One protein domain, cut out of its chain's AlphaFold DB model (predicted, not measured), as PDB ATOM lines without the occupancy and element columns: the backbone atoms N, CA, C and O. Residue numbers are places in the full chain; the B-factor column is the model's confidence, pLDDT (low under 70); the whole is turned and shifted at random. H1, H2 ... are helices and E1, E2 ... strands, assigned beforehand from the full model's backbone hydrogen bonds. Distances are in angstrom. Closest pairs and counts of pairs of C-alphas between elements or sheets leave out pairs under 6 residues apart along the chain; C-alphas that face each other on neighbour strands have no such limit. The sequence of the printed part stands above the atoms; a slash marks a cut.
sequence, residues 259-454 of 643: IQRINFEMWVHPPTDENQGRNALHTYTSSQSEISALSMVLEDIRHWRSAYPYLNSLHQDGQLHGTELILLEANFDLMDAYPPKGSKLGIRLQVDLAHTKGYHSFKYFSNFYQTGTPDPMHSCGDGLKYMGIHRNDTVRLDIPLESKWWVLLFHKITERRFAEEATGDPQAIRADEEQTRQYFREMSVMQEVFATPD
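AT A GLANCE: This is residues 259 to 454 of the 643 residues of the protein "Transcription factor" of Lasallia pustulata (UniProt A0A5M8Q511). A twisted sheet, E2-E1-E3-E6-E5, has a ribbon of two strands, E4 and E7, over one of its faces, near it at E6; from the side of these parts extends an arm, the helical hairpin of H3 and H4, whose tip, residues 422 to 427, sticks out. The short helices H1 and H2 lie at the ribbon, on its side away from the sheet. The printed part has 196 residues with named elements in the order E1 E2 H1 H2 E3 E4 E5 E6 H3 H4 E7, of mixed class; both sheets are antiparallel. The whole is compact, with a radius of gyration of the C-alphas of 19.0 A and spans of 60 by 47 by 33 A.

HOW THE PARTS SIT: E1, residues 259 to 269, and E2, residues 282 to 290, form a hairpin, antiparallel at 172 degrees, with N 264 and O 287 2.9 A apart. H1, residues 304 to 307, and H2, residues 309 to 316, touch only at the corner, closest at the C-alphas of Arg 305 and Asn 312, 5.1 A. E3, residues 344 to 354, is the antiparallel neighbour of E1, with N 263 and O 350 2.9 A apart. E2, H1 and H2, and E3 make a split strand-helix-strand unit, two strands running the same way with E1 between them, and its crossover is right-handed. E4, residues 359 to 370, is the antiparallel neighbour of E7, residues 443 to 453, at 165 degrees, with N 365 and O 448 3.0 A apart. E5, residues 389 to 391, and E6, residues 394 to 399, form a hairpin, with N 391 and O 394 2.8 A apart. E6 is also the antiparallel neighbour of E3, with N 353 and O 395 2.8 A apart. The closest C-alphas of E4 and E6, those of Tyr 364 and Ile 399, are 7.4 A apart. H3, residues 403 to 423, only grazes the five-stranded sheet, with its residues 403 to 410. With residues 413 to 421 alone it touches H4, residues 426 to 442, closest at the C-alphas of Glu 420 and Ile 429, 5.5 A; this helical hairpin has a shallow tilt of 20 degrees, opposite ways. The O i to N i+4 pairs are within hydrogen-bond range throughout H2 and H3 and in 12 of 13 cases in H4; H1 is too short for one.

IN THESE COORDINATES: E1 begins at C-alpha 259, (17.851, -2.846, 43.985), and is 29.4 A long. E3 measures 31.7 A, E4 34.3 A and E7 33.6 A. H3 is 30.8 A long and ends at C-alpha 423, (65.503, -2.767, 31.780). E7 ends at C-alpha 453, (8.263, -13.166, 34.641).

THE WHOLE: The C-alphas of Gly 424 and Asp 454, the two farthest apart, are 61.9 A apart. The printed part has no cut. The links E1 to E2, E2 to H1, H2 to E3 and E4 to E5 are long, the longest having 27 residues. The mean pLDDT of the printed part is 79.7, and 38 residues are under 70, among them 272 to 279, 290 to 295 and 375 to 393.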
ATOM      1  N   ILE A 259      16.512  -2.463  43.516       81.12
ATOM      2  CA  ILE A 259      17.851  -2.846  43.985       81.12
ATOM      3  C   ILE A 259      18.167  -2.228  45.366       81.12
ATOM      4  O   ILE A 259      18.089  -1.017  45.556       81.12
ATOM      5  N   GLN A 260      18.559  -3.047  46.355       81.31
ATOM      6  CA  GLN A 260      18.833  -2.592  47.735       81.31
ATOM      7  C   GLN A 260      20.321  -2.396  48.058       81.31
ATOM      8  O   GLN A 260      20.692  -1.487  48.807       81.31
ATOM      9  N   ARG A 261      21.188  -3.272  47.545       83.50
ATOM     10  CA  ARG A 261      22.639  -3.239  47.780       83.50
ATOM     11  C   ARG A 261      23.362  -3.786  46.562       83.50
ATOM     12  O   ARG A 261      22.942  -4.803  46.015       83.50
ATOM     13  N   ILE A 262      24.484  -3.162  46.227       88.12
ATOM     14  CA  ILE A 262      25.472  -3.700  45.299       88.12
ATOM     15  C   ILE A 262      26.823  -3.859  46.004       88.12
ATOM     16  O   ILE A 262      27.179  -3.085  46.897       88.12
ATOM     17  N   ASN A 263      27.550  -4.916  45.660       89.81
ATOM     18  CA  ASN A 263      28.802  -5.282  46.304       89.81
ATOM     19  C   ASN A 263      29.757  -5.871  45.266       89.81
ATOM     20  O   ASN A 263      29.527  -6.989  44.806       89.81
ATOM     21  N   PHE A 264      30.820  -5.144  44.930       92.19
ATOM     22  CA  PHE A 264      31.837  -5.575  43.977       92.19
ATOM     23  C   PHE A 264      33.178  -5.788  44.686       92.19
ATOM     24  O   PHE A 264      33.771  -4.857  45.229       92.19
ATOM     25  N   GLU A 265      33.643  -7.033  44.693       92.38
ATOM     26  CA  GLU A 265      34.920  -7.465  45.259       92.38
ATOM     27  C   GLU A 265      35.694  -8.282  44.219       92.38
ATOM     28  O   GLU A 265      35.121  -9.156  43.563       92.38
ATOM     29  N   MET A 266      37.005  -8.065  44.126       93.44
ATOM     30  CA  MET A 266      37.911  -8.918  43.359       93.44
ATOM     31  C   MET A 266      39.217  -9.127  44.126       93.44
ATOM     32  O   MET A 266      39.841  -8.172  44.585       93.44
ATOM     33  N   TRP A 267      39.621 -10.386  44.279       93.25
ATOM     34  CA  TRP A 267      40.761 -10.803  45.092       93.25
ATOM     35  C   TRP A 267      41.400 -12.072  44.524       93.25
ATOM     36  O   TRP A 267      40.734 -12.875  43.877       93.25
ATOM     37  N   VAL A 268      42.681 -12.301  44.800       91.56
ATOM     38  CA  VAL A 268      43.357 -13.577  44.514       91.56
ATOM     39  C   VAL A 268      43.631 -14.310  45.821       91.56
ATOM     40  O   VAL A 268      43.974 -13.692  46.830       91.56
ATOM     41  N   HIS A 269      43.451 -15.630  45.833       85.69
ATOM     42  CA  HIS A 269      43.772 -16.476  46.987       85.69
ATOM     43  C   HIS A 269      45.007 -17.352  46.714       85.69
ATOM     44  O   HIS A 269      45.288 -17.667  45.551       85.69
ATOM     45  N   PRO A 270      45.775 -17.742  47.750       82.06
ATOM     46  CA  PRO A 270      46.950 -18.594  47.576       82.06
ATOM     47  C   PRO A 270      46.572 -20.032  47.157       82.06
ATOM     48  O   PRO A 270      45.438 -20.460  47.403       82.06
ATOM     49  N   PRO A 271      47.508 -20.794  46.561       73.69
ATOM     50  CA  PRO A 271      47.396 -22.246  46.417       73.69
ATOM     51  C   PRO A 271      47.533 -22.914  47.791       73.69
ATOM     52  O   PRO A 271      48.604 -22.872  48.397       73.69
ATOM     53  N   THR A 272      46.473 -23.510  48.337       65.88
ATOM     54  CA  THR A 272      46.560 -24.279  49.595       65.88
ATOM     55  C   THR A 272      45.421 -25.289  49.712       65.88
ATOM     56  O   THR A 272      44.295 -24.996  49.308       65.88
ATOM     57  N   ASP A 273      45.713 -26.452  50.302       57.19
ATOM     58  CA  ASP A 273      44.727 -27.463  50.692       57.19
ATOM     59  C   ASP A 273      43.602 -26.895  51.576       57.19
ATOM     60  O   ASP A 273      43.778 -25.919  52.312       57.19
ATOM     61  N   GLU A 274      42.452 -27.572  51.546       52.00
ATOM     62  CA  GLU A 274      41.099 -27.089  51.887       52.00
ATOM     63  C   GLU A 274      40.873 -26.460  53.283       52.00
ATOM     64  O   GLU A 274      39.772 -25.994  53.579       52.00
ATOM     65  N   ASN A 275      41.867 -26.458  54.175       48.25
ATOM     66  CA  ASN A 275      41.686 -26.208  55.609       48.25
ATOM     67  C   ASN A 275      42.539 -25.078  56.225       48.25
ATOM     68  O   ASN A 275      42.476 -24.892  57.443       48.25
ATOM     69  N   GLN A 276      43.289 -24.279  55.451       50.69
ATOM     70  CA  GLN A 276      44.061 -23.147  56.005       50.69
ATOM     71  C   GLN A 276      43.738 -21.776  55.385       50.69
ATOM     72  O   GLN A 276      44.246 -21.409  54.338       50.69
ATOM     73  N   GLY A 277      42.974 -20.967  56.134       49.12
ATOM     74  CA  GLY A 277      42.949 -19.502  56.003       49.12
ATOM     75  C   GLY A 277      42.078 -18.928  54.877       49.12
ATOM     76  O   GLY A 277      42.463 -18.897  53.718       49.12
ATOM     77  N   ARG A 278      40.941 -18.311  55.234       55.00
ATOM     78  CA  ARG A 278      40.089 -17.530  54.304       55.00
ATOM     79  C   ARG A 278      40.661 -16.141  53.970       55.00
ATOM     80  O   ARG A 278      39.903 -15.184  53.820       55.00
ATOM     81  N   ASN A 279      41.980 -16.012  53.921       69.94
ATOM     82  CA  ASN A 279      42.649 -14.744  53.672       69.94
ATOM     83  C   ASN A 279      43.014 -14.680  52.188       69.94
ATOM     84  O   ASN A 279      43.699 -15.568  51.681       69.94
ATOM     85  N   ALA A 280      42.567 -13.633  51.497       82.88
ATOM     86  CA  ALA A 280      43.096 -13.321  50.179       82.88
ATOM     87  C   ALA A 280      44.604 -13.034  50.281       82.88
ATOM     88  O   ALA A 280      45.057 -12.441  51.260       82.88
ATOM     89  N   LEU A 281      45.356 -13.447  49.262       87.25
ATOM     90  CA  LEU A 281      46.752 -13.056  49.071       87.25
ATOM     91  C   LEU A 281      46.832 -11.557  48.758       87.25
ATOM     92  O   LEU A 281      47.653 -10.848  49.326       87.25
ATOM     93  N   HIS A 282      45.942 -11.097  47.874       90.12
ATOM     94  CA  HIS A 282      45.786  -9.700  47.484       90.12
ATOM     95  C   HIS A 282      44.321  -9.398  47.154       90.12
ATOM     96  O   HIS A 282      43.591 -10.287  46.710       90.12
ATOM     97  N   THR A 283      43.882  -8.156  47.364       92.38
ATOM     98  CA  THR A 283      42.515  -7.700  47.053       92.38
ATOM     99  C   THR A 283      42.586  -6.547  46.063       92.38
ATOM    100  O   THR A 283      42.808  -5.410  46.461       92.38
ATOM    101  N   TYR A 284      42.373  -6.845  44.780       92.75
ATOM    102  CA  TYR A 284      42.408  -5.857  43.703       92.75
ATOM    103  C   TYR A 284      41.371  -4.750  43.891       92.75
ATOM    104  O   TYR A 284      41.666  -3.589  43.640       92.75
ATOM    105  N   THR A 285      40.151  -5.082  44.325       93.62
ATOM    106  CA  THR A 285      39.152  -4.067  44.682       93.62
ATOM    107  C   THR A 285      38.128  -4.586  45.685       93.62
ATOM    108  O   THR A 285      37.850  -5.787  45.755       93.62
ATOM    109  N   SER A 286      37.535  -3.675  46.456       91.06
ATOM    110  CA  SER A 286      36.404  -3.958  47.338       91.06
ATOM    111  C   SER A 286      35.544  -2.707  47.508       91.06
ATOM    112  O   SER A 286      35.992  -1.695  48.044       91.06
ATOM    113  N   SER A 287      34.295  -2.782  47.056       85.75
ATOM    114  CA  SER A 287      33.288  -1.732  47.197       85.75
ATOM    115  C   SER A 287      31.953  -2.347  47.629       85.75
ATOM    116  O   SER A 287      31.458  -3.301  47.030       85.75
ATOM    117  N   GLN A 288      31.368  -1.812  48.700       80.12
ATOM    118  CA  GLN A 288      30.064  -2.231  49.213       80.12
ATOM    119  C   GLN A 288      29.175  -1.001  49.379       80.12
ATOM    120  O   GLN A 288      29.400  -0.180  50.270       80.12
ATOM    121  N   SER A 289      28.146  -0.910  48.540       75.31
ATOM    122  CA  SER A 289      27.247   0.238  48.455       75.31
ATOM    123  C   SER A 289      25.813  -0.197  48.738       75.31
ATOM    124  O   SER A 289      25.188  -0.917  47.958       75.31
ATOM    125  N   GLU A 290      25.262   0.252  49.864       68.06
ATOM    126  CA  GLU A 290      23.813   0.216  50.083       68.06
ATOM    127  C   GLU A 290      23.182   1.328  49.235       68.06
ATOM    128  O   GLU A 290      23.597   2.486  49.333       68.06
ATOM    129  N   ILE A 291      22.199   0.993  48.392       66.06
ATOM    130  CA  ILE A 291      21.615   1.943  47.434       66.06
ATOM    131  C   ILE A 291      20.618   2.842  48.173       66.06
ATOM    132  O   ILE A 291      19.410   2.629  48.216       66.06
ATOM    133  N   SER A 292      21.177   3.842  48.850       54.25
ATOM    134  CA  SER A 292      20.461   4.827  49.668       54.25
ATOM    135  C   SER A 292      20.985   6.256  49.461       54.25
ATOM    136  O   SER A 292      20.671   7.159  50.237       54.25
ATOM    137  N   ALA A 293      21.801   6.466  48.424       50.16
ATOM    138  CA  ALA A 293      22.471   7.725  48.133       50.16
ATOM    139  C   ALA A 293      22.262   8.142  46.669       50.16
ATOM    140  O   ALA A 293      22.520   7.361  45.765       50.16
ATOM    141  N   LEU A 294      21.831   9.396  46.494       53.28
ATOM    142  CA  LEU A 294      21.961  10.222  45.286       53.28
ATOM    143  C   LEU A 294      21.620   9.546  43.941       53.28
ATOM    144  O   LEU A 294      22.497   9.101  43.211       53.28
ATOM    145  N   SER A 295      20.343   9.612  43.552       62.09
ATOM    146  CA  SER A 295      19.989   9.559  42.128       62.09
ATOM    147  C   SER A 295      20.574  10.793  41.430       62.09
ATOM    148  O   SER A 295      20.276  11.924  41.825       62.09
ATOM    149  N   MET A 296      21.419  10.558  40.427       73.06
ATOM    150  CA  MET A 296      21.917  11.556  39.474       73.06
ATOM    151  C   MET A 296      21.218  11.371  38.124       73.06
ATOM    152  O   MET A 296      20.677  10.296  37.850       73.06
ATOM    153  N   VAL A 297      21.226  12.393  37.269       80.25
ATOM    154  CA  VAL A 297      20.752  12.244  35.889       80.25
ATOM    155  C   VAL A 297      21.859  11.567  35.079       80.25
ATOM    156  O   VAL A 297      23.035  11.867  35.265       80.25
ATOM    157  N   LEU A 298      21.504  10.677  34.148       83.31
ATOM    158  CA  LEU A 298      22.467  10.038  33.235       83.31
ATOM    159  C   LEU A 298      23.346  11.080  32.506       83.31
ATOM    160  O   LEU A 298      24.541  10.876  32.325       83.31
ATOM    161  N   GLU A 299      22.767  12.236  32.177       85.50
ATOM    162  CA  GLU A 299      23.439  13.368  31.529       85.50
ATOM    163  C   GLU A 299      24.451  14.118  32.413       85.50
ATOM    164  O   GLU A 299      25.282  14.853  31.882       85.50
ATOM    165  N   ASP A 300      24.434  13.918  33.737       85.62
ATOM    166  CA  ASP A 300      25.460  14.462  34.639       85.62
ATOM    167  C   ASP A 300      26.796  13.692  34.503       85.62
ATOM    168  O   ASP A 300      27.860  14.204  34.868       85.62
ATOM    169  N   ILE A 301      26.762  12.462  33.965       85.25
ATOM    170  CA  ILE A 301      27.943  11.613  33.757       85.25
ATOM    171  C   ILE A 301      28.704  12.100  32.517       85.25
ATOM    172  O   ILE A 301      28.249  11.988  31.377       85.25
ATOM    173  N   ARG A 302      29.912  12.634  32.711       85.25
ATOM    174  CA  ARG A 302      30.718  13.157  31.599       85.25
ATOM    175  C   ARG A 302      31.095  12.049  30.617       85.25
ATOM    176  O   ARG A 302      31.546  10.986  31.020       85.25
ATOM    177  N   HIS A 303      30.962  12.336  29.321       87.06
ATOM    178  CA  HIS A 303      31.381  11.456  28.221       87.06
ATOM    179  C   HIS A 303      30.738  10.051  28.213       87.06
ATOM    180  O   HIS A 303      31.220   9.170  27.498       87.06
ATOM    181  N   TRP A 304      29.618   9.842  28.923       88.94
ATOM    182  CA  TRP A 304      28.964   8.528  29.033       88.94
ATOM    183  C   TRP A 304      28.618   7.915  27.666       88.94
ATOM    184  O   TRP A 304      28.796   6.719  27.462       88.94
ATOM    185  N   ARG A 305      28.210   8.745  26.695       90.62
ATOM    186  CA  ARG A 305      27.851   8.317  25.329       90.62
ATOM    187  C   ARG A 305      28.998   7.696  24.535       90.62
ATOM    188  O   ARG A 305      28.753   6.834  23.697       90.62
ATOM    189  N   SER A 306      30.221   8.164  24.772       87.62
ATOM    190  CA  SER A 306      31.441   7.617  24.174       87.62
ATOM    191  C   SER A 306      32.017   6.483  25.018       87.62
ATOM    192  O   SER A 306      32.505   5.517  24.454       87.62
ATOM    193  N   ALA A 307      31.919   6.554  26.351       86.06
ATOM    194  CA  ALA A 307      32.380   5.487  27.240       86.06
ATOM    195  C   ALA A 307      31.528   4.207  27.137       86.06
ATOM    196  O   ALA A 307      32.055   3.114  27.323       86.06
ATOM    197  N   TYR A 308      30.233   4.333  26.818       89.69
ATOM    198  CA  TYR A 308      29.278   3.226  26.702       89.69
ATOM    199  C   TYR A 308      28.472   3.314  25.385       89.69
ATOM    200  O   TYR A 308      27.295   3.691  25.399       89.69
ATOM    201  N   PRO A 309      29.066   2.959  24.227       86.88
ATOM    202  CA  PRO A 309      28.414   3.077  22.919       86.88
ATOM    203  C   PRO A 309      27.069   2.347  22.816       86.88
ATOM    204  O   PRO A 309      26.130   2.866  22.223       86.88
ATOM    205  N   TYR A 310      26.944   1.163  23.425       84.69
ATOM    206  CA  TYR A 310      25.702   0.384  23.370       84.69
ATOM    207  C   TYR A 310      24.580   1.002  24.219       84.69
ATOM    208  O   TYR A 310      23.447   1.111  23.755       84.69
ATOM    209  N   LEU A 311      24.906   1.513  25.414       88.44
ATOM    210  CA  LEU A 311      23.972   2.292  26.236       88.44
ATOM    211  C   LEU A 311      23.489   3.549  25.492       88.44
ATOM    212  O   LEU A 311      22.326   3.930  25.608       88.44
ATOM    213  N   ASN A 312      24.367   4.180  24.705       88.88
ATOM    214  CA  ASN A 312      24.027   5.337  23.879       88.88
ATOM    215  C   ASN A 312      23.022   4.980  22.769       88.88
ATOM    216  O   ASN A 312      22.080   5.743  22.558       88.88
ATOM    217  N   SER A 313      23.158   3.818  22.118       87.38
ATOM    218  CA  SER A 313      22.147   3.312  21.176       87.38
ATOM    219  C   SER A 313      20.805   3.067  21.871       87.38
ATOM    220  O   SER A 313      19.801   3.651  21.479       87.38
ATOM    221  N   LEU A 314      20.787   2.311  22.977       86.06
ATOM    222  CA  LEU A 314      19.553   2.010  23.722       86.06
ATOM    223  C   LEU A 314      18.840   3.272  24.241       86.06
ATOM    224  O   LEU A 314      17.612   3.304  24.321       86.06
ATOM    225  N   HIS A 315      19.596   4.322  24.573       87.94
ATOM    226  CA  HIS A 315      19.053   5.631  24.929       87.94
ATOM    227  C   HIS A 315      18.433   6.363  23.729       87.94
ATOM    228  O   HIS A 315      17.389   6.995  23.877       87.94
ATOM    229  N   GLN A 316      19.064   6.312  22.552       87.81
ATOM    230  CA  GLN A 316      18.526   6.905  21.319       87.81
ATOM    231  C   GLN A 316      17.262   6.174  20.844       87.81
ATOM    232  O   GLN A 316      16.296   6.824  20.454       87.81
ATOM    233  N   ASP A 317      17.234   4.848  20.980       86.81
ATOM    234  CA  ASP A 317      16.090   3.990  20.652       86.81
ATOM    235  C   ASP A 317      14.955   4.051  21.700       86.81
ATOM    236  O   ASP A 317      13.924   3.396  21.543       86.81
ATOM    237  N   GLY A 318      15.133   4.796  22.800       81.62
ATOM    238  CA  GLY A 318      14.150   4.922  23.886       81.62
ATOM    239  C   GLY A 318      13.946   3.653  24.730       81.62
ATOM    240  O   GLY A 318      13.018   3.592  25.537       81.62
ATOM    241  N   GLN A 319      14.803   2.639  24.586       80.94
ATOM    242  CA  GLN A 319      14.636   1.321  25.220       80.94
ATOM    243  C   GLN A 319      14.921   1.315  26.733       80.94
ATOM    244  O   GLN A 319      14.603   0.341  27.408       80.94
ATOM    245  N   LEU A 320      15.470   2.404  27.284       80.31
ATOM    246  CA  LEU A 320      15.791   2.550  28.715       80.31
ATOM    247  C   LEU A 320      14.586   2.937  29.602       80.31
ATOM    248  O   LEU A 320      14.739   3.164  30.804       80.31
ATOM    249  N   HIS A 321      13.378   3.051  29.041       72.81
ATOM    250  CA  HIS A 321      12.176   3.367  29.814       72.81
ATOM    251  C   HIS A 321      11.828   2.246  30.811       72.81
ATOM    252  O   HIS A 321      11.369   1.175  30.427       72.81
ATOM    253  N   GLY A 322      12.004   2.528  32.108       70.94
ATOM    254  CA  GLY A 322      11.766   1.574  33.200       70.94
ATOM    255  C   GLY A 322      13.006   0.789  33.646       70.94
ATOM    256  O   GLY A 322      12.901  -0.036  34.547       70.94
ATOM    257  N   THR A 323      14.180   1.042  33.061       81.56
ATOM    258  CA  THR A 323      15.440   0.397  33.458       81.56
ATOM    259  C   THR A 323      16.106   1.141  34.622       81.56
ATOM    260  O   THR A 323      16.411   2.328  34.501       81.56
ATOM    261  N   GLU A 324      16.394   0.457  35.737       81.69
ATOM    262  CA  GLU A 324      17.299   0.994  36.766       81.69
ATOM    263  C   GLU A 324      18.752   0.933  36.257       81.69
ATOM    264  O   GLU A 324      19.267  -0.143  35.952       81.69
ATOM    265  N   LEU A 325      19.423   2.086  36.161       86.31
ATOM    266  CA  LEU A 325      20.840   2.181  35.797       86.31
ATOM    267  C   LEU A 325      21.700   2.356  37.053       86.31
ATOM    268  O   LEU A 325      21.433   3.235  37.872       86.31
ATOM    269  N   ILE A 326      22.770   1.565  37.174       85.94
ATOM    270  CA  ILE A 326      23.783   1.709  38.228       85.94
ATOM    271  C   ILE A 326      25.137   2.009  37.588       85.94
ATOM    272  O   ILE A 326      25.645   1.213  36.803       85.94
ATOM    273  N   LEU A 327      25.749   3.125  37.987       87.75
ATOM    274  CA  LEU A 327      27.169   3.378  37.766       87.75
ATOM    275  C   LEU A 327      27.980   2.722  38.895       87.75
ATOM    276  O   LEU A 327      27.692   2.936  40.074       87.75
ATOM    277  N   LEU A 328      29.010   1.955  38.535       87.94
ATOM    278  CA  LEU A 328      30.029   1.462  39.460       87.94
ATOM    279  C   LEU A 328      31.385   2.057  39.083       87.94
ATOM    280  O   LEU A 328      31.919   1.760  38.018       87.94
ATOM    281  N   GLU A 329      31.961   2.844  39.986       88.06
ATOM    282  CA  GLU A 329      33.360   3.265  39.911       88.06
ATOM    283  C   GLU A 329      34.198   2.339  40.803       88.06
ATOM    284  O   GLU A 329      33.932   2.202  42.000       88.06
ATOM    285  N   ALA A 330      35.209   1.689  40.222       89.69
ATOM    286  CA  ALA A 330      36.109   0.781  40.923       89.69
ATOM    287  C   ALA A 330      37.557   1.264  40.792       89.69
ATOM    288  O   ALA A 330      38.010   1.610  39.705       89.69
ATOM    289  N   ASN A 331      38.289   1.255  41.905       91.06
ATOM    290  CA  ASN A 331      39.732   1.484  41.914       91.06
ATOM    291  C   ASN A 331      40.430   0.130  42.043       91.06
ATOM    292  O   ASN A 331      40.023  -0.673  42.887       91.06
ATOM    293  N   PHE A 332      41.462  -0.108  41.233       91.88
ATOM    294  CA  PHE A 332      42.234  -1.347  41.261       91.88
ATOM    295  C   PHE A 332      43.610  -1.132  41.886       91.88
ATOM    296  O   PHE A 332      44.411  -0.344  41.390       91.88
ATOM    297  N   ASP A 333      43.866  -1.859  42.968       92.62
ATOM    298  CA  ASP A 333      45.189  -2.035  43.557       92.62
ATOM    299  C   ASP A 333      45.858  -3.223  42.850       92.62
ATOM    300  O   ASP A 333      45.326  -4.336  42.869       92.62
ATOM    301  N   LEU A 334      46.967  -3.006  42.147       91.12
ATOM    302  CA  LEU A 334      47.587  -4.017  41.280       91.12
ATOM    303  C   LEU A 334      48.776  -4.678  41.984       91.12
ATOM    304  O   LEU A 334      49.479  -4.037  42.757       91.12
ATOM    305  N   MET A 335      49.016  -5.962  41.711       88.19
ATOM    306  CA  MET A 335      50.150  -6.674  42.305       88.19
ATOM    307  C   MET A 335      51.465  -6.315  41.608       88.19
ATOM    308  O   MET A 335      51.553  -6.368  40.382       88.19
ATOM    309  N   ASP A 336      52.506  -6.069  42.406       83.62
ATOM    310  CA  ASP A 336      53.888  -5.881  41.938       83.62
ATOM    311  C   ASP A 336      54.543  -7.172  41.404       83.62
ATOM    312  O   ASP A 336      55.628  -7.128  40.838       83.62
ATOM    313  N   ALA A 337      53.922  -8.337  41.611       85.19
ATOM    314  CA  ALA A 337      54.471  -9.635  41.233       85.19
ATOM    315  C   ALA A 337      53.373 -10.648  40.885       85.19
ATOM    316  O   ALA A 337      52.216 -10.502  41.286       85.19
ATOM    317  N   TYR A 338      53.746 -11.722  40.180       85.81
ATOM    318  CA  TYR A 338      52.821 -12.812  39.873       85.81
ATOM    319  C   TYR A 338      52.318 -13.510  41.150       85.81
ATOM    320  O   TYR A 338      53.113 -13.776  42.059       85.81
ATOM    321  N   PRO A 339      51.027 -13.886  41.222       86.50
ATOM    322  CA  PRO A 339      50.541 -14.750  42.289       86.50
ATOM    323  C   PRO A 339      51.173 -16.158  42.175       86.50
ATOM    324  O   PRO A 339      51.461 -16.611  41.062       86.50
ATOM    325  N   PRO A 340      51.389 -16.884  43.290       85.94
ATOM    326  CA  PRO A 340      51.983 -18.220  43.266       85.94
ATOM    327  C   PRO A 340      51.218 -19.215  42.379       85.94
ATOM    328  O   PRO A 340      49.989 -19.181  42.296       85.94
ATOM    329  N   LYS A 341      51.942 -20.147  41.739       83.25
ATOM    330  CA  LYS A 341      51.349 -21.174  40.860       83.25
ATOM    331  C   LYS A 341      50.232 -21.943  41.581       83.25
ATOM    332  O   LYS A 341      50.442 -22.434  42.684       83.25
ATOM    333  N   GLY A 342      49.059 -22.049  40.955       81.25
ATOM    334  CA  GLY A 342      47.864 -22.674  41.544       81.25
ATOM    335  C   GLY A 342      46.986 -21.741  42.395       81.25
ATOM    336  O   GLY A 342      45.970 -22.181  42.931       81.25
ATOM    337  N   SER A 343      47.328 -20.452  42.517       86.44
ATOM    338  CA  SER A 343      46.379 -19.422  42.958       86.44
ATOM    339  C   SER A 343      45.099 -19.431  42.110       86.44
ATOM    340  O   SER A 343      45.094 -19.915  40.976       86.44
ATOM    341  N   LYS A 344      44.014 -18.834  42.621       85.81
ATOM    342  CA  LYS A 344      42.782 -18.596  41.843       85.81
ATOM    343  C   LYS A 344      42.278 -17.169  42.027       85.81
ATOM    344  O   LYS A 344      42.381 -16.612  43.125       85.81
ATOM    345  N   LEU A 345      41.706 -16.596  40.967       89.75
ATOM    346  CA  LEU A 345      41.026 -15.301  41.024       89.75
ATOM    347  C   LEU A 345      39.580 -15.499  41.504       89.75
ATOM    348  O   LEU A 345      38.818 -16.269  40.919       89.75
ATOM    349  N   GLY A 346      39.203 -14.795  42.567       89.12
ATOM    350  CA  GLY A 346      37.828 -14.651  43.022       89.12
ATOM    351  C   GLY A 346      37.273 -13.296  42.594       89.12
ATOM    352  O   GLY A 346      37.841 -12.260  42.930       89.12
ATOM    353  N   ILE A 347      36.146 -13.309  41.883       89.88
ATOM    354  CA  ILE A 347      35.358 -12.111  41.578       89.88
ATOM    355  C   ILE A 347      33.957 -12.315  42.149       89.88
ATOM    356  O   ILE A 347      33.381 -13.397  42.024       89.88
ATOM    357  N   ARG A 348      33.410 -11.281  42.786       89.19
ATOM    358  CA  ARG A 348      32.039 -11.237  43.296       89.19
ATOM    359  C   ARG A 348      31.439  -9.884  42.951       89.19
ATOM    360  O   ARG A 348      31.720  -8.907  43.639       89.19
ATOM    361  N   LEU A 349      30.568  -9.850  41.950       89.44
ATOM    362  CA  LEU A 349      29.584  -8.787  41.804       89.44
ATOM    363  C   LEU A 349      28.246  -9.317  42.333       89.44
ATOM    364  O   LEU A 349      27.660 -10.228  41.756       89.44
ATOM    365  N   GLN A 350      27.791  -8.791  43.467       87.69
ATOM    366  CA  GLN A 350      26.543  -9.196  44.114       87.69
ATOM    367  C   GLN A 350      25.527  -8.061  44.120       87.69
ATOM    368  O   GLN A 350      25.860  -6.933  44.482       87.69
ATOM    369  N   VAL A 351      24.279  -8.395  43.793       87.00
ATOM    370  CA  VAL A 351      23.135  -7.475  43.808       87.00
ATOM    371  C   VAL A 351      22.025  -8.079  44.670       87.00
ATOM    372  O   VAL A 351      21.501  -9.148  44.359       87.00
ATOM    373  N   ASP A 352      21.672  -7.411  45.771       85.31
ATOM    374  CA  ASP A 352      20.505  -7.764  46.595       85.31
ATOM    375  C   ASP A 352      19.260  -7.050  46.026       85.31
ATOM    376  O   ASP A 352      19.099  -5.840  46.211       85.31
ATOM    377  N   LEU A 353      18.380  -7.793  45.348       82.88
ATOM    378  CA  LEU A 353      17.078  -7.335  44.841       82.88
ATOM    379  C   LEU A 353      15.953  -7.566  45.856       82.88
ATOM    380  O   LEU A 353      15.973  -8.544  46.608       82.88
ATOM    381  N   ALA A 354      14.913  -6.733  45.805       80.81
ATOM    382  CA  ALA A 354      13.635  -6.951  46.483       80.81
ATOM    383  C   ALA A 354      12.453  -6.903  45.505       80.81
ATOM    384  O   ALA A 354      12.621  -6.500  44.362       80.81
ATOM    385  N   HIS A 355      11.267  -7.314  45.967       75.06
ATOM    386  CA  HIS A 355      10.015  -7.375  45.195       75.06
ATOM    387  C   HIS A 355      10.022  -8.397  44.041       75.06
ATOM    388  O   HIS A 355       9.170  -8.380  43.160       75.06
ATOM    389  N   THR A 356      10.944  -9.362  44.075       68.94
ATOM    390  CA  THR A 356      11.187 -10.336  42.995       68.94
ATOM    391  C   THR A 356      10.216 -11.531  42.988       68.94
ATOM    392  O   THR A 356      10.597 -12.637  42.596       68.94
ATOM    393  N   LYS A 357       8.985 -11.366  43.483       69.31
ATOM    394  CA  LYS A 357       7.901 -12.350  43.296       69.31
ATOM    395  C   LYS A 357       7.321 -12.193  41.895       69.31
ATOM    396  O   LYS A 357       7.105 -11.069  41.457       69.31
ATOM    397  N   GLY A 358       7.004 -13.302  41.232       66.00
ATOM    398  CA  GLY A 358       6.551 -13.251  39.844       66.00
ATOM    399  C   GLY A 358       7.694 -13.268  38.830       66.00
ATOM    400  O   GLY A 358       7.460 -12.859  37.701       66.00
ATOM    401  N   TYR A 359       8.901 -13.712  39.211       72.31
ATOM    402  CA  TYR A 359      10.033 -13.937  38.306       72.31
ATOM    403  C   TYR A 359      10.773 -15.236  38.674       72.31
ATOM    404  O   TYR A 359      11.024 -15.471  39.858       72.31
ATOM    405  N   HIS A 360      11.203 -16.026  37.681       68.94
ATOM    406  CA  HIS A 360      11.810 -17.359  37.894       68.94
ATOM    407  C   HIS A 360      13.194 -17.571  37.258       68.94
ATOM    408  O   HIS A 360      13.833 -18.598  37.494       68.94
ATOM    409  N   SER A 361      13.658 -16.661  36.399       72.12
ATOM    410  CA  SER A 361      14.950 -16.803  35.719       72.12
ATOM    411  C   SER A 361      15.574 -15.445  35.448       72.12
ATOM    412  O   SER A 361      14.931 -14.575  34.859       72.12
ATOM    413  N   PHE A 362      16.833 -15.286  35.849       74.69
ATOM    414  CA  PHE A 362      17.648 -14.124  35.523       74.69
ATOM    415  C   PHE A 362      18.689 -14.511  34.469       74.69
ATOM    416  O   PHE A 362      19.292 -15.577  34.575       74.69
ATOM    417  N   LYS A 363      18.900 -13.648  33.473       76.31
ATOM    418  CA  LYS A 363      20.011 -13.712  32.506       76.31
ATOM    419  C   LYS A 363      20.917 -12.497  32.706       76.31
ATOM    420  O   LYS A 363      20.443 -11.474  33.197       76.31
ATOM    421  N   TYR A 364      22.166 -12.571  32.253       80.69
ATOM    422  CA  TYR A 364      23.048 -11.407  32.141       80.69
ATOM    423  C   TYR A 364      23.701 -11.337  30.758       80.69
ATOM    424  O   TYR A 364      23.738 -12.335  30.039       80.69
ATOM    425  N   PHE A 365      24.201 -10.159  30.399       77.56
ATOM    426  CA  PHE A 365      25.016  -9.915  29.208       77.56
ATOM    427  C   PHE A 365      26.088  -8.868  29.545       77.56
ATOM    428  O   PHE A 365      25.820  -7.960  30.332       77.56
ATOM    429  N   SER A 366      27.289  -8.999  28.977       81.75
ATOM    430  CA  SER A 366      28.462  -8.180  29.323       81.75
ATOM    431  C   SER A 366      29.154  -7.655  28.065       81.75
ATOM    432  O   SER A 366      29.561  -8.454  27.225       81.75
ATOM    433  N   ASN A 367      29.369  -6.341  27.985       81.19
ATOM    434  CA  ASN A 367      30.227  -5.701  26.987       81.19
ATOM    435  C   ASN A 367      31.414  -5.020  27.676       81.19
ATOM    436  O   ASN A 367      31.232  -4.300  28.659       81.19
ATOM    437  N   PHE A 368      32.609  -5.196  27.116       83.81
ATOM    438  CA  PHE A 368      33.839  -4.528  27.540       83.81
ATOM    439  C   PHE A 368      34.253  -3.521  26.464       83.81
ATOM    440  O   PHE A 368      34.171  -3.821  25.270       83.81
ATOM    441  N   TYR A 369      34.691  -2.334  26.877       83.44
ATOM    442  CA  TYR A 369      35.130  -1.267  25.982       83.44
ATOM    443  C   TYR A 369      36.500  -0.744  26.396       83.44
ATOM    444  O   TYR A 369      36.746  -0.523  27.580       83.44
ATOM    445  N   GLN A 370      37.347  -0.450  25.413       83.75
ATOM    446  CA  GLN A 370      38.549   0.354  25.586       83.75
ATOM    447  C   GLN A 370      38.379   1.665  24.819       83.75
ATOM    448  O   GLN A 370      38.146   1.660  23.608       83.75
ATOM    449  N   THR A 371      38.444   2.796  25.524       82.00
ATOM    450  CA  THR A 371      38.382   4.149  24.937       82.00
ATOM    451  C   THR A 371      37.108   4.396  24.100       82.00
ATOM    452  O   THR A 371      37.092   5.206  23.176       82.00
ATOM    453  N   GLY A 372      36.018   3.680  24.407       73.38
ATOM    454  CA  GLY A 372      34.759   3.727  23.652       73.38
ATOM    455  C   GLY A 372      34.690   2.832  22.409       73.38
ATOM    456  O   GLY A 372      33.692   2.859  21.692       73.38
ATOM    457  N   THR A 373      35.706   2.009  22.152       76.12
ATOM    458  CA  THR A 373      35.648   0.910  21.172       76.12
ATOM    459  C   THR A 373      35.369  -0.413  21.895       76.12
ATOM    460  O   THR A 373      35.921  -0.612  22.977       76.12
ATOM    461  N   PRO A 374      34.498  -1.306  21.388       70.81
ATOM    462  CA  PRO A 374      34.290  -2.617  22.007       70.81
ATOM    463  C   PRO A 374      35.567  -3.457  21.902       70.81
ATOM    464  O   PRO A 374      36.210  -3.447  20.853       70.81
ATOM    465  N   ASP A 375      35.926  -4.184  22.964       66.75
ATOM    466  CA  ASP A 375      37.086  -5.087  22.951       66.75
ATOM    467  C   ASP A 375      36.869  -6.188  21.888       66.75
ATOM    468  O   ASP A 375      35.953  -7.007  22.045       66.75
ATOM    469  N   PRO A 376      37.691  -6.265  20.816       51.72
ATOM    470  CA  PRO A 376      37.558  -7.301  19.791       51.72
ATOM    471  C   PRO A 376      37.694  -8.722  20.347       51.72
ATOM    472  O   PRO A 376      37.260  -9.675  19.701       51.72
ATOM    473  N   MET A 377      38.289  -8.881  21.533       49.19
ATOM    474  CA  MET A 377      38.455 -10.172  22.186       49.19
ATOM    475  C   MET A 377      37.163 -10.666  22.864       49.19
ATOM    476  O   MET A 377      37.027 -11.871  23.069       49.19
ATOM    477  N   HIS A 378      36.198  -9.782  23.172       55.09
ATOM    478  CA  HIS A 378      34.907 -10.146  23.773       55.09
ATOM    479  C   HIS A 378      33.731  -9.304  23.249       55.09
ATOM    480  O   HIS A 378      33.477  -8.186  23.688       55.09
ATOM    481  N   SER A 379      32.927  -9.910  22.373       43.50
ATOM    482  CA  SER A 379      31.597  -9.411  21.973       43.50
ATOM    483  C   SER A 379      30.561 -10.544  21.911       43.50
ATOM    484  O   SER A 379      29.741 -10.613  21.000       43.50
ATOM    485  N   CYS A 380      30.613 -11.473  22.872       41.59
ATOM    486  CA  CYS A 380      29.574 -12.481  23.076       41.59
ATOM    487  C   CYS A 380      29.536 -12.936  24.540       41.59
ATOM    488  O   CYS A 380      30.514 -13.470  25.060       41.59
ATOM    489  N   GLY A 381      28.386 -12.735  25.182       40.62
ATOM    490  CA  GLY A 381      28.053 -13.248  26.507       40.62
ATOM    491  C   GLY A 381      26.827 -14.155  26.445       40.62
ATOM    492  O   GLY A 381      25.870 -13.916  27.178       40.62
ATOM    493  N   ASP A 382      26.813 -15.147  25.544       39.28
ATOM    494  CA  ASP A 382      25.721 -16.128  25.472       39.28
ATOM    495  C   ASP A 382      25.791 -17.085  26.676       39.28
ATOM    496  O   ASP A 382      26.468 -18.116  26.684       39.28
ATOM    497  N   GLY A 383      25.177 -16.635  27.772       42.75
ATOM    498  CA  GLY A 383      25.417 -17.118  29.127       42.75
ATOM    499  C   GLY A 383      24.127 -17.311  29.915       42.75
ATOM    500  O   GLY A 383      23.959 -16.735  30.989       42.75
ATOM    501  N   LEU A 384      23.220 -18.143  29.396       41.69
ATOM    502  CA  LEU A 384      21.989 -18.587  30.063       41.69
ATOM    503  C   LEU A 384      22.290 -19.323  31.393       41.69
ATOM    504  O   LEU A 384      22.326 -20.550  31.466       41.69
ATOM    505  N   LYS A 385      22.514 -18.564  32.472       50.00
ATOM    506  CA  LYS A 385      22.796 -19.071  33.823       50.00
ATOM    507  C   LYS A 385      21.792 -18.500  34.812       50.00
ATOM    508  O   LYS A 385      21.698 -17.290  34.960       50.00
ATOM    509  N   TYR A 386      21.080 -19.377  35.516       50.91
ATOM    510  CA  TYR A 386      20.151 -18.984  36.575       50.91
ATOM    511  C   TYR A 386      20.926 -18.390  37.755       50.91
ATOM    512  O   TYR A 386      21.569 -19.110  38.517       50.91
ATOM    513  N   MET A 387      20.845 -17.072  37.907       56.94
ATOM    514  CA  MET A 387      21.447 -16.343  39.022       56.94
ATOM    515  C   MET A 387      20.333 -15.991  40.004       56.94
ATOM    516  O   MET A 387      19.409 -15.271  39.639       56.94
ATOM    517  N   GLY A 388      20.377 -16.510  41.231       54.00
ATOM    518  CA  GLY A 388      19.364 -16.175  42.233       54.00
ATOM    519  C   GLY A 388      19.081 -17.265  43.260       54.00
ATOM    520  O   GLY A 388      18.668 -18.368  42.916       54.00
ATOM    521  N   ILE A 389      19.200 -16.925  44.546       55.69
ATOM    522  CA  ILE A 389      18.567 -17.694  45.628       55.69
ATOM    523  C   ILE A 389      17.366 -16.892  46.134       55.69
ATOM    524  O   ILE A 389      17.533 -15.915  46.865       55.69
ATOM    525  N   HIS A 390      16.156 -17.320  45.764       56.94
ATOM    526  CA  HIS A 390      14.909 -16.706  46.223       56.94
ATOM    527  C   HIS A 390      14.729 -16.909  47.733       56.94
ATOM    528  O   HIS A 390      14.733 -18.036  48.233       56.94
ATOM    529  N   ARG A 391      14.551 -15.811  48.475       55.22
ATOM    530  CA  ARG A 391      14.256 -15.814  49.913       55.22
ATOM    531  C   ARG A 391      13.252 -14.719  50.248       55.22
ATOM    532  O   ARG A 391      13.620 -13.570  50.427       55.22
ATOM    533  N   ASN A 392      11.991 -15.100  50.434       55.22
ATOM    534  CA  ASN A 392      10.967 -14.260  51.066       55.22
ATOM    535  C   ASN A 392      10.848 -12.841  50.463       55.22
ATOM    536  O   ASN A 392      10.954 -11.859  51.194       55.22
ATOM    537  N   ASP A 393      10.587 -12.749  49.153       68.81
ATOM    538  CA  ASP A 393      10.464 -11.483  48.393       68.81
ATOM    539  C   ASP A 393      11.785 -10.744  48.098       68.81
ATOM    540  O   ASP A 393      11.767  -9.629  47.579       68.81
ATOM    541  N   THR A 394      12.936 -11.356  48.394       72.56
ATOM    542  CA  THR A 394      14.248 -10.892  47.923       72.56
ATOM    543  C   THR A 394      15.003 -11.990  47.176       72.56
ATOM    544  O   THR A 394      14.811 -13.188  47.414       72.56
ATOM    545  N   VAL A 395      15.883 -11.572  46.267       79.69
ATOM    546  CA  VAL A 395      16.821 -12.431  45.534       79.69
ATOM    547  C   VAL A 395      18.197 -11.795  45.614       79.69
ATOM    548  O   VAL A 395      18.360 -10.615  45.319       79.69
ATOM    549  N   ARG A 396      19.205 -12.592  45.968       82.88
ATOM    550  CA  ARG A 396      20.599 -12.228  45.713       82.88
ATOM    551  C   ARG A 396      21.017 -12.770  44.360       82.88
ATOM    552  O   ARG A 396      21.005 -13.988  44.183       82.88
ATOM    553  N   LEU A 397      21.417 -11.880  43.462       82.56
ATOM    554  CA  LEU A 397      22.126 -12.226  42.238       82.56
ATOM    555  C   LEU A 397      23.631 -12.243  42.523       82.56
ATOM    556  O   LEU A 397      24.170 -11.261  43.034       82.56
ATOM    557  N   ASP A 398      24.291 -13.342  42.175       83.50
ATOM    558  CA  ASP A 398      25.735 -13.402  41.950       83.50
ATOM    559  C   ASP A 398      25.951 -13.242  40.439       83.50
ATOM    560  O   ASP A 398      25.575 -14.132  39.679       83.50
ATOM    561  N   ILE A 399      26.488 -12.102  40.002       85.12
ATOM    562  CA  ILE A 399      26.694 -11.759  38.588       85.12
ATOM    563  C   ILE A 399      28.142 -12.109  38.197       85.12
ATOM    564  O   ILE A 399      29.080 -11.565  38.789       85.12
ATOM    565  N   PRO A 400      28.369 -12.997  37.210       82.69
ATOM    566  CA  PRO A 400      29.686 -13.213  36.628       82.69
ATOM    567  C   PRO A 400      30.216 -11.962  35.926       82.69
ATOM    568  O   PRO A 400      29.481 -11.253  35.245       82.69
ATOM    569  N   LEU A 401      31.521 -11.740  36.040       85.31
ATOM    570  CA  LEU A 401      32.242 -10.663  35.366       85.31
ATOM    571  C   LEU A 401      33.505 -11.257  34.723       85.31
ATOM    572  O   LEU A 401      34.607 -11.011  35.192       85.31
ATOM    573  N   GLU A 402      33.317 -12.130  33.729       81.56
ATOM    574  CA  GLU A 402      34.346 -12.723  32.849       81.56
ATOM    575  C   GLU A 402      35.728 -12.977  33.485       81.56
ATOM    576  O   GLU A 402      36.754 -12.459  33.041       81.56
ATOM    577  N   SER A 403      35.786 -13.810  34.529       82.75
ATOM    578  CA  SER A 403      37.012 -14.019  35.319       82.75
ATOM    579  C   SER A 403      38.217 -14.531  34.517       82.75
ATOM    580  O   SER A 403      39.351 -14.288  34.927       82.75
ATOM    581  N   LYS A 404      38.011 -15.165  33.352       82.12
ATOM    582  CA  LYS A 404      39.101 -15.549  32.435       82.12
ATOM    583  C   LYS A 404      39.780 -14.324  31.813       82.12
ATOM    584  O   LYS A 404      41.003 -14.301  31.714       82.12
ATOM    585  N   TRP A 405      39.004 -13.314  31.424       84.94
ATOM    586  CA  TRP A 405      39.518 -12.076  30.835       84.94
ATOM    587  C   TRP A 405      40.346 -11.290  31.856       84.94
ATOM    588  O   TRP A 405      41.471 -10.907  31.556       84.94
ATOM    589  N   TRP A 406      39.868 -11.164  33.101       89.06
ATOM    590  CA  TRP A 406      40.626 -10.508  34.177       89.06
ATOM    591  C   TRP A 406      41.934 -11.226  34.528       89.06
ATOM    592  O   TRP A 406      42.944 -10.560  34.742       89.06
ATOM    593  N   VAL A 407      41.953 -12.566  34.545       88.31
ATOM    594  CA  VAL A 407      43.199 -13.339  34.721       88.31
ATOM    595  C   VAL A 407      44.203 -13.021  33.609       88.31
ATOM    596  O   VAL A 407      45.365 -12.751  33.909       88.31
ATOM    597  N   LEU A 408      43.764 -12.998  32.345       86.19
ATOM    598  CA  LEU A 408      44.624 -12.678  31.198       86.19
ATOM    599  C   LEU A 408      45.099 -11.215  31.211       86.19
ATOM    600  O   LEU A 408      46.272 -10.957  30.946       86.19
ATOM    601  N   LEU A 409      44.224 -10.267  31.560       88.69
ATOM    602  CA  LEU A 409      44.567  -8.849  31.673       88.69
ATOM    603  C   LEU A 409      45.610  -8.613  32.773       88.69
ATOM    604  O   LEU A 409      46.643  -8.001  32.511       88.69
ATOM    605  N   PHE A 410      45.375  -9.123  33.987       91.12
ATOM    606  CA  PHE A 410      46.331  -8.976  35.085       91.12
ATOM    607  C   PHE A 410      47.662  -9.662  34.771       91.12
ATOM    608  O   PHE A 410      48.705  -9.067  35.021       91.12
ATOM    609  N   HIS A 411      47.644 -10.854  34.165       88.88
ATOM    610  CA  HIS A 411      48.867 -11.525  33.723       88.88
ATOM    611  C   HIS A 411      49.671 -10.656  32.742       88.88
ATOM    612  O   HIS A 411      50.846 -10.411  32.990       88.88
ATOM    613  N   LYS A 412      49.025 -10.108  31.703       89.62
ATOM    614  CA  LYS A 412      49.648  -9.248  30.682       89.62
ATOM    615  C   LYS A 412      50.208  -7.930  31.240       89.62
ATOM    616  O   LYS A 412      51.222  -7.439  30.751       89.62
ATOM    617  N   ILE A 413      49.555  -7.345  32.248       91.31
ATOM    618  CA  ILE A 413      50.060  -6.150  32.944       91.31
ATOM    619  C   ILE A 413      51.294  -6.507  33.780       91.31
ATOM    620  O   ILE A 413      52.324  -5.849  33.659       91.31
ATOM    621  N   THR A 414      51.220  -7.566  34.595       90.06
ATOM    622  CA  THR A 414      52.358  -8.019  35.408       90.06
ATOM    623  C   THR A 414      53.547  -8.440  34.535       90.06
ATOM    624  O   THR A 414      54.685  -8.133  34.874       90.06
ATOM    625  N   GLU A 415      53.298  -9.074  33.386       89.44
ATOM    626  CA  GLU A 415      54.317  -9.459  32.402       89.44
ATOM    627  C   GLU A 415      55.074  -8.253  31.843       89.44
ATOM    628  O   GLU A 415      56.303  -8.211  31.927       89.44
ATOM    629  N   ARG A 416      54.353  -7.250  31.319       88.75
ATOM    630  CA  ARG A 416      54.985  -6.041  30.779       88.75
ATOM    631  C   ARG A 416      55.780  -5.312  31.859       88.75
ATOM    632  O   ARG A 416      56.929  -4.958  31.621       88.75
ATOM    633  N   ARG A 417      55.215  -5.163  33.060       87.56
ATOM    634  CA  ARG A 417      55.911  -4.520  34.175       87.56
ATOM    635  C   ARG A 417      57.219  -5.233  34.531       87.56
ATOM    636  O   ARG A 417      58.225  -4.560  34.729       87.56
ATOM    637  N   PHE A 418      57.247  -6.568  34.551       87.56
ATOM    638  CA  PHE A 418      58.495  -7.317  34.746       87.56
ATOM    639  C   PHE A 418      59.512  -7.094  33.617       87.56
ATOM    640  O   PHE A 418      60.711  -7.068  33.892       87.56
ATOM    641  N   ALA A 419      59.066  -6.919  32.369       87.06
ATOM    642  CA  ALA A 419      59.955  -6.586  31.259       87.06
ATOM    643  C   ALA A 419      60.569  -5.181  31.419       87.06
ATOM    644  O   ALA A 419      61.780  -5.031  31.263       87.06
ATOM    645  N   GLU A 420      59.775  -4.178  31.811       87.81
ATOM    646  CA  GLU A 420      60.271  -2.816  32.056       87.81
ATOM    647  C   GLU A 420      61.176  -2.742  33.299       87.81
ATOM    648  O   GLU A 420      62.245  -2.132  33.247       87.81
ATOM    649  N   GLU A 421      60.827  -3.427  34.395       86.25
ATOM    650  CA  GLU A 421      61.688  -3.546  35.583       86.25
ATOM    651  C   GLU A 421      63.024  -4.243  35.260       86.25
ATOM    652  O   GLU A 421      64.060  -3.865  35.813       86.25
ATOM    653  N   ALA A 422      63.046  -5.188  34.310       87.06
ATOM    654  CA  ALA A 422      64.272  -5.828  33.829       87.06
ATOM    655  C   ALA A 422      65.173  -4.906  32.978       87.06
ATOM    656  O   ALA A 422      66.370  -5.182  32.867       87.06
ATOM    657  N   THR A 423      64.656  -3.800  32.420       87.38
ATOM    658  CA  THR A 423      65.503  -2.767  31.780       87.38
ATOM    659  C   THR A 423      66.293  -1.947  32.804       87.38
ATOM    660  O   THR A 423      67.366  -1.429  32.496       87.38
ATOM    661  N   GLY A 424      65.761  -1.823  34.025       85.75
ATOM    662  CA  GLY A 424      66.326  -1.010  35.097       85.75
ATOM    663  C   GLY A 424      66.173   0.508  34.932       85.75
ATOM    664  O   GLY A 424      66.741   1.235  35.748       85.75
ATOM    665  N   ASP A 425      65.439   1.013  33.930       90.56
ATOM    666  CA  ASP A 425      65.216   2.456  33.743       90.56
ATOM    667  C   ASP A 425      64.016   2.987  34.566       90.56
ATOM    668  O   ASP A 425      62.862   2.637  34.295       90.56
ATOM    669  N   PRO A 426      64.229   3.919  35.522       89.12
ATOM    670  CA  PRO A 426      63.144   4.553  36.267       89.12
ATOM    671  C   PRO A 426      62.222   5.456  35.429       89.12
ATOM    672  O   PRO A 426      61.210   5.921  35.959       89.12
ATOM    673  N   GLN A 427      62.548   5.780  34.171       90.31
ATOM    674  CA  GLN A 427      61.604   6.451  33.267       90.31
ATOM    675  C   GLN A 427      60.655   5.441  32.618       90.31
ATOM    676  O   GLN A 427      59.445   5.629  32.732       90.31
ATOM    677  N   ALA A 428      61.178   4.363  32.026       86.88
ATOM    678  CA  ALA A 428      60.388   3.281  31.432       86.88
ATOM    679  C   ALA A 428      59.345   2.696  32.407       86.88
ATOM    680  O   ALA A 428      58.151   2.704  32.110       86.88
ATOM    681  N   ILE A 429      59.760   2.332  33.628       87.00
ATOM    682  CA  ILE A 429      58.860   1.790  34.669       87.00
ATOM    683  C   ILE A 429      57.709   2.768  34.986       87.00
ATOM    684  O   ILE A 429      56.551   2.370  35.106       87.00
ATOM    685  N   ARG A 430      57.996   4.076  35.076       90.00
ATOM    686  CA  ARG A 430      56.966   5.100  35.344       90.00
ATOM    687  C   ARG A 430      56.081   5.399  34.134       90.00
ATOM    688  O   ARG A 430      54.940   5.822  34.318       90.00
ATOM    689  N   ALA A 431      56.586   5.191  32.920       90.56
ATOM    690  CA  ALA A 431      55.795   5.289  31.702       90.56
ATOM    691  C   ALA A 431      54.773   4.144  31.618       90.56
ATOM    692  O   ALA A 431      53.612   4.417  31.318       90.56
ATOM    693  N   ASP A 432      55.153   2.907  31.964       89.69
ATOM    694  CA  ASP A 432      54.200   1.790  32.046       89.69
ATOM    695  C   ASP A 432      53.203   1.942  33.204       89.69
ATOM    696  O   ASP A 432      52.012   1.693  33.019       89.69
ATOM    697  N   GLU A 433      53.627   2.435  34.375       89.69
ATOM    698  CA  GLU A 433      52.686   2.751  35.459       89.69
ATOM    699  C   GLU A 433      51.575   3.706  34.992       89.69
ATOM    700  O   GLU A 433      50.394   3.433  35.223       89.69
ATOM    701  N   GLU A 434      51.914   4.816  34.326       92.50
ATOM    702  CA  GLU A 434      50.896   5.759  33.847       92.50
ATOM    703  C   GLU A 434      50.150   5.234  32.609       92.50
ATOM    704  O   GLU A 434      48.950   5.477  32.498       92.50
ATOM    705  N   GLN A 435      50.781   4.443  31.728       90.56
ATOM    706  CA  GLN A 435      50.083   3.756  30.631       90.56
ATOM    707  C   GLN A 435      49.030   2.778  31.172       90.56
ATOM    708  O   GLN A 435      47.904   2.739  30.675       90.56
ATOM    709  N   THR A 436      49.363   2.024  32.217       91.44
ATOM    710  CA  THR A 436      48.459   1.088  32.892       91.44
ATOM    711  C   THR A 436      47.351   1.836  33.639       91.44
ATOM    712  O   THR A 436      46.179   1.477  33.512       91.44
ATOM    713  N   ARG A 437      47.665   2.937  34.340       92.19
ATOM    714  CA  ARG A 437      46.645   3.821  34.942       92.19
ATOM    715  C   ARG A 437      45.702   4.398  33.886       92.19
ATOM    716  O   ARG A 437      44.496   4.419  34.109       92.19
ATOM    717  N   GLN A 438      46.223   4.838  32.742       91.19
ATOM    718  CA  GLN A 438      45.421   5.390  31.654       91.19
ATOM    719  C   GLN A 438      44.555   4.318  30.980       91.19
ATOM    720  O   GLN A 438      43.376   4.569  30.741       91.19
ATOM    721  N   TYR A 439      45.082   3.105  30.781       90.75
ATOM    722  CA  TYR A 439      44.310   1.957  30.299       90.75
ATOM    723  C   TYR A 439      43.071   1.717  31.176       90.75
ATOM    724  O   TYR A 439      41.960   1.704  30.651       90.75
ATOM    725  N   PHE A 440      43.231   1.648  32.505       90.75
ATOM    726  CA  PHE A 440      42.109   1.478  33.442       90.75
ATOM    727  C   PHE A 440      41.152   2.681  33.528       90.75
ATOM    728  O   PHE A 440      39.995   2.483  33.891       90.75
ATOM    729  N   ARG A 441      41.587   3.908  33.202       89.38
ATOM    730  CA  ARG A 441      40.697   5.089  33.104       89.38
ATOM    731  C   ARG A 441      39.848   5.092  31.830       89.38
ATOM    732  O   ARG A 441      38.763   5.662  31.828       89.38
ATOM    733  N   GLU A 442      40.368   4.525  30.743       89.44
ATOM    734  CA  GLU A 442      39.694   4.453  29.439       89.44
ATOM    735  C   GLU A 442      38.893   3.157  29.239       89.44
ATOM    736  O   GLU A 442      38.036   3.090  28.355       89.44
ATOM    737  N   MET A 443      39.168   2.138  30.052       89.44
ATOM    738  CA  MET A 443      38.423   0.888  30.120       89.44
ATOM    739  C   MET A 443      37.043   1.123  30.747       89.44
ATOM    740  O   MET A 443      36.927   1.689  31.834       89.44
ATOM    741  N   SER A 444      35.986   0.631  30.103       90.06
ATOM    742  CA  SER A 444      34.630   0.622  30.655       90.06
ATOM    743  C   SER A 444      33.995  -0.762  30.492       90.06
ATOM    744  O   SER A 444      34.332  -1.519  29.581       90.06
ATOM    745  N   VAL A 445      33.072  -1.109  31.389       89.06
ATOM    746  CA  VAL A 445      32.299  -2.353  31.302       89.06
ATOM    747  C   VAL A 445      30.826  -2.026  31.490       89.06
ATOM    748  O   VAL A 445      30.456  -1.304  32.415       89.06
ATOM    749  N   MET A 446      29.988  -2.561  30.609       87.19
ATOM    750  CA  MET A 446      28.535  -2.486  30.694       87.19
ATOM    751  C   MET A 446      27.996  -3.892  30.933       87.19
ATOM    752  O   MET A 446      28.299  -4.807  30.167       87.19
ATOM    753  N   GLN A 447      27.178  -4.061  31.972       86.56
ATOM    754  CA  GLN A 447      26.448  -5.301  32.208       86.56
ATOM    755  C   GLN A 447      24.950  -5.034  32.272       86.56
ATOM    756  O   GLN A 447      24.499  -4.098  32.927       86.56
ATOM    757  N   GLU A 448      24.189  -5.888  31.603       85.81
ATOM    758  CA  GLU A 448      22.732  -5.876  31.608       85.81
ATOM    759  C   GLU A 448      22.215  -7.144  32.282       85.81
ATOM    760  O   GLU A 448      22.804  -8.217  32.137       85.81
ATOM    761  N   VAL A 449      21.100  -7.030  33.004       84.12
ATOM    762  CA  VAL A 449      20.457  -8.150  33.698       84.12
ATOM    763  C   VAL A 449      18.978  -8.176  33.338       84.12
ATOM    764  O   VAL A 449      18.275  -7.179  33.485       84.12
ATOM    765  N   PHE A 450      18.494  -9.334  32.893       80.50
ATOM    766  CA  PHE A 450      17.108  -9.539  32.471       80.50
ATOM    767  C   PHE A 450      16.406 -10.473  33.446       80.50
ATOM    768  O   PHE A 450      16.919 -11.558  33.713       80.50
ATOM    769  N   ALA A 451      15.223 -10.095  33.927       78.00
ATOM    770  CA  ALA A 451      14.364 -10.957  34.735       78.00
ATOM    771  C   ALA A 451      13.225 -11.535  33.877       78.00
ATOM    772  O   ALA A 451      12.608 -10.822  33.087       78.00
ATOM    773  N   THR A 452      12.934 -12.827  34.034       76.44
ATOM    774  CA  THR A 452      11.867 -13.544  33.315       76.44
ATOM    775  C   THR A 452      10.631 -13.667  34.203       76.44
ATOM    776  O   THR A 452      10.746 -14.327  35.240       76.44
ATOM    777  N   PRO A 453       9.478 -13.073  33.839       75.25
ATOM    778  CA  PRO A 453       8.263 -13.166  34.641       75.25
ATOM    779  C   PRO A 453       7.657 -14.574  34.690       75.25
ATOM    780  O   PRO A 453       7.702 -15.318  33.711       75.25
ATOM    781  N   ASP A 454       7.026 -14.919  35.810       66.38
ATOM    782  CA  ASP A 454       6.350 -16.203  36.016       66.38
ATOM    783  C   ASP A 454       5.200 -16.385  35.011       66.38
ATOM    784  O   ASP A 454       4.219 -15.642  35.013       66.38
TER     785      ASP A 454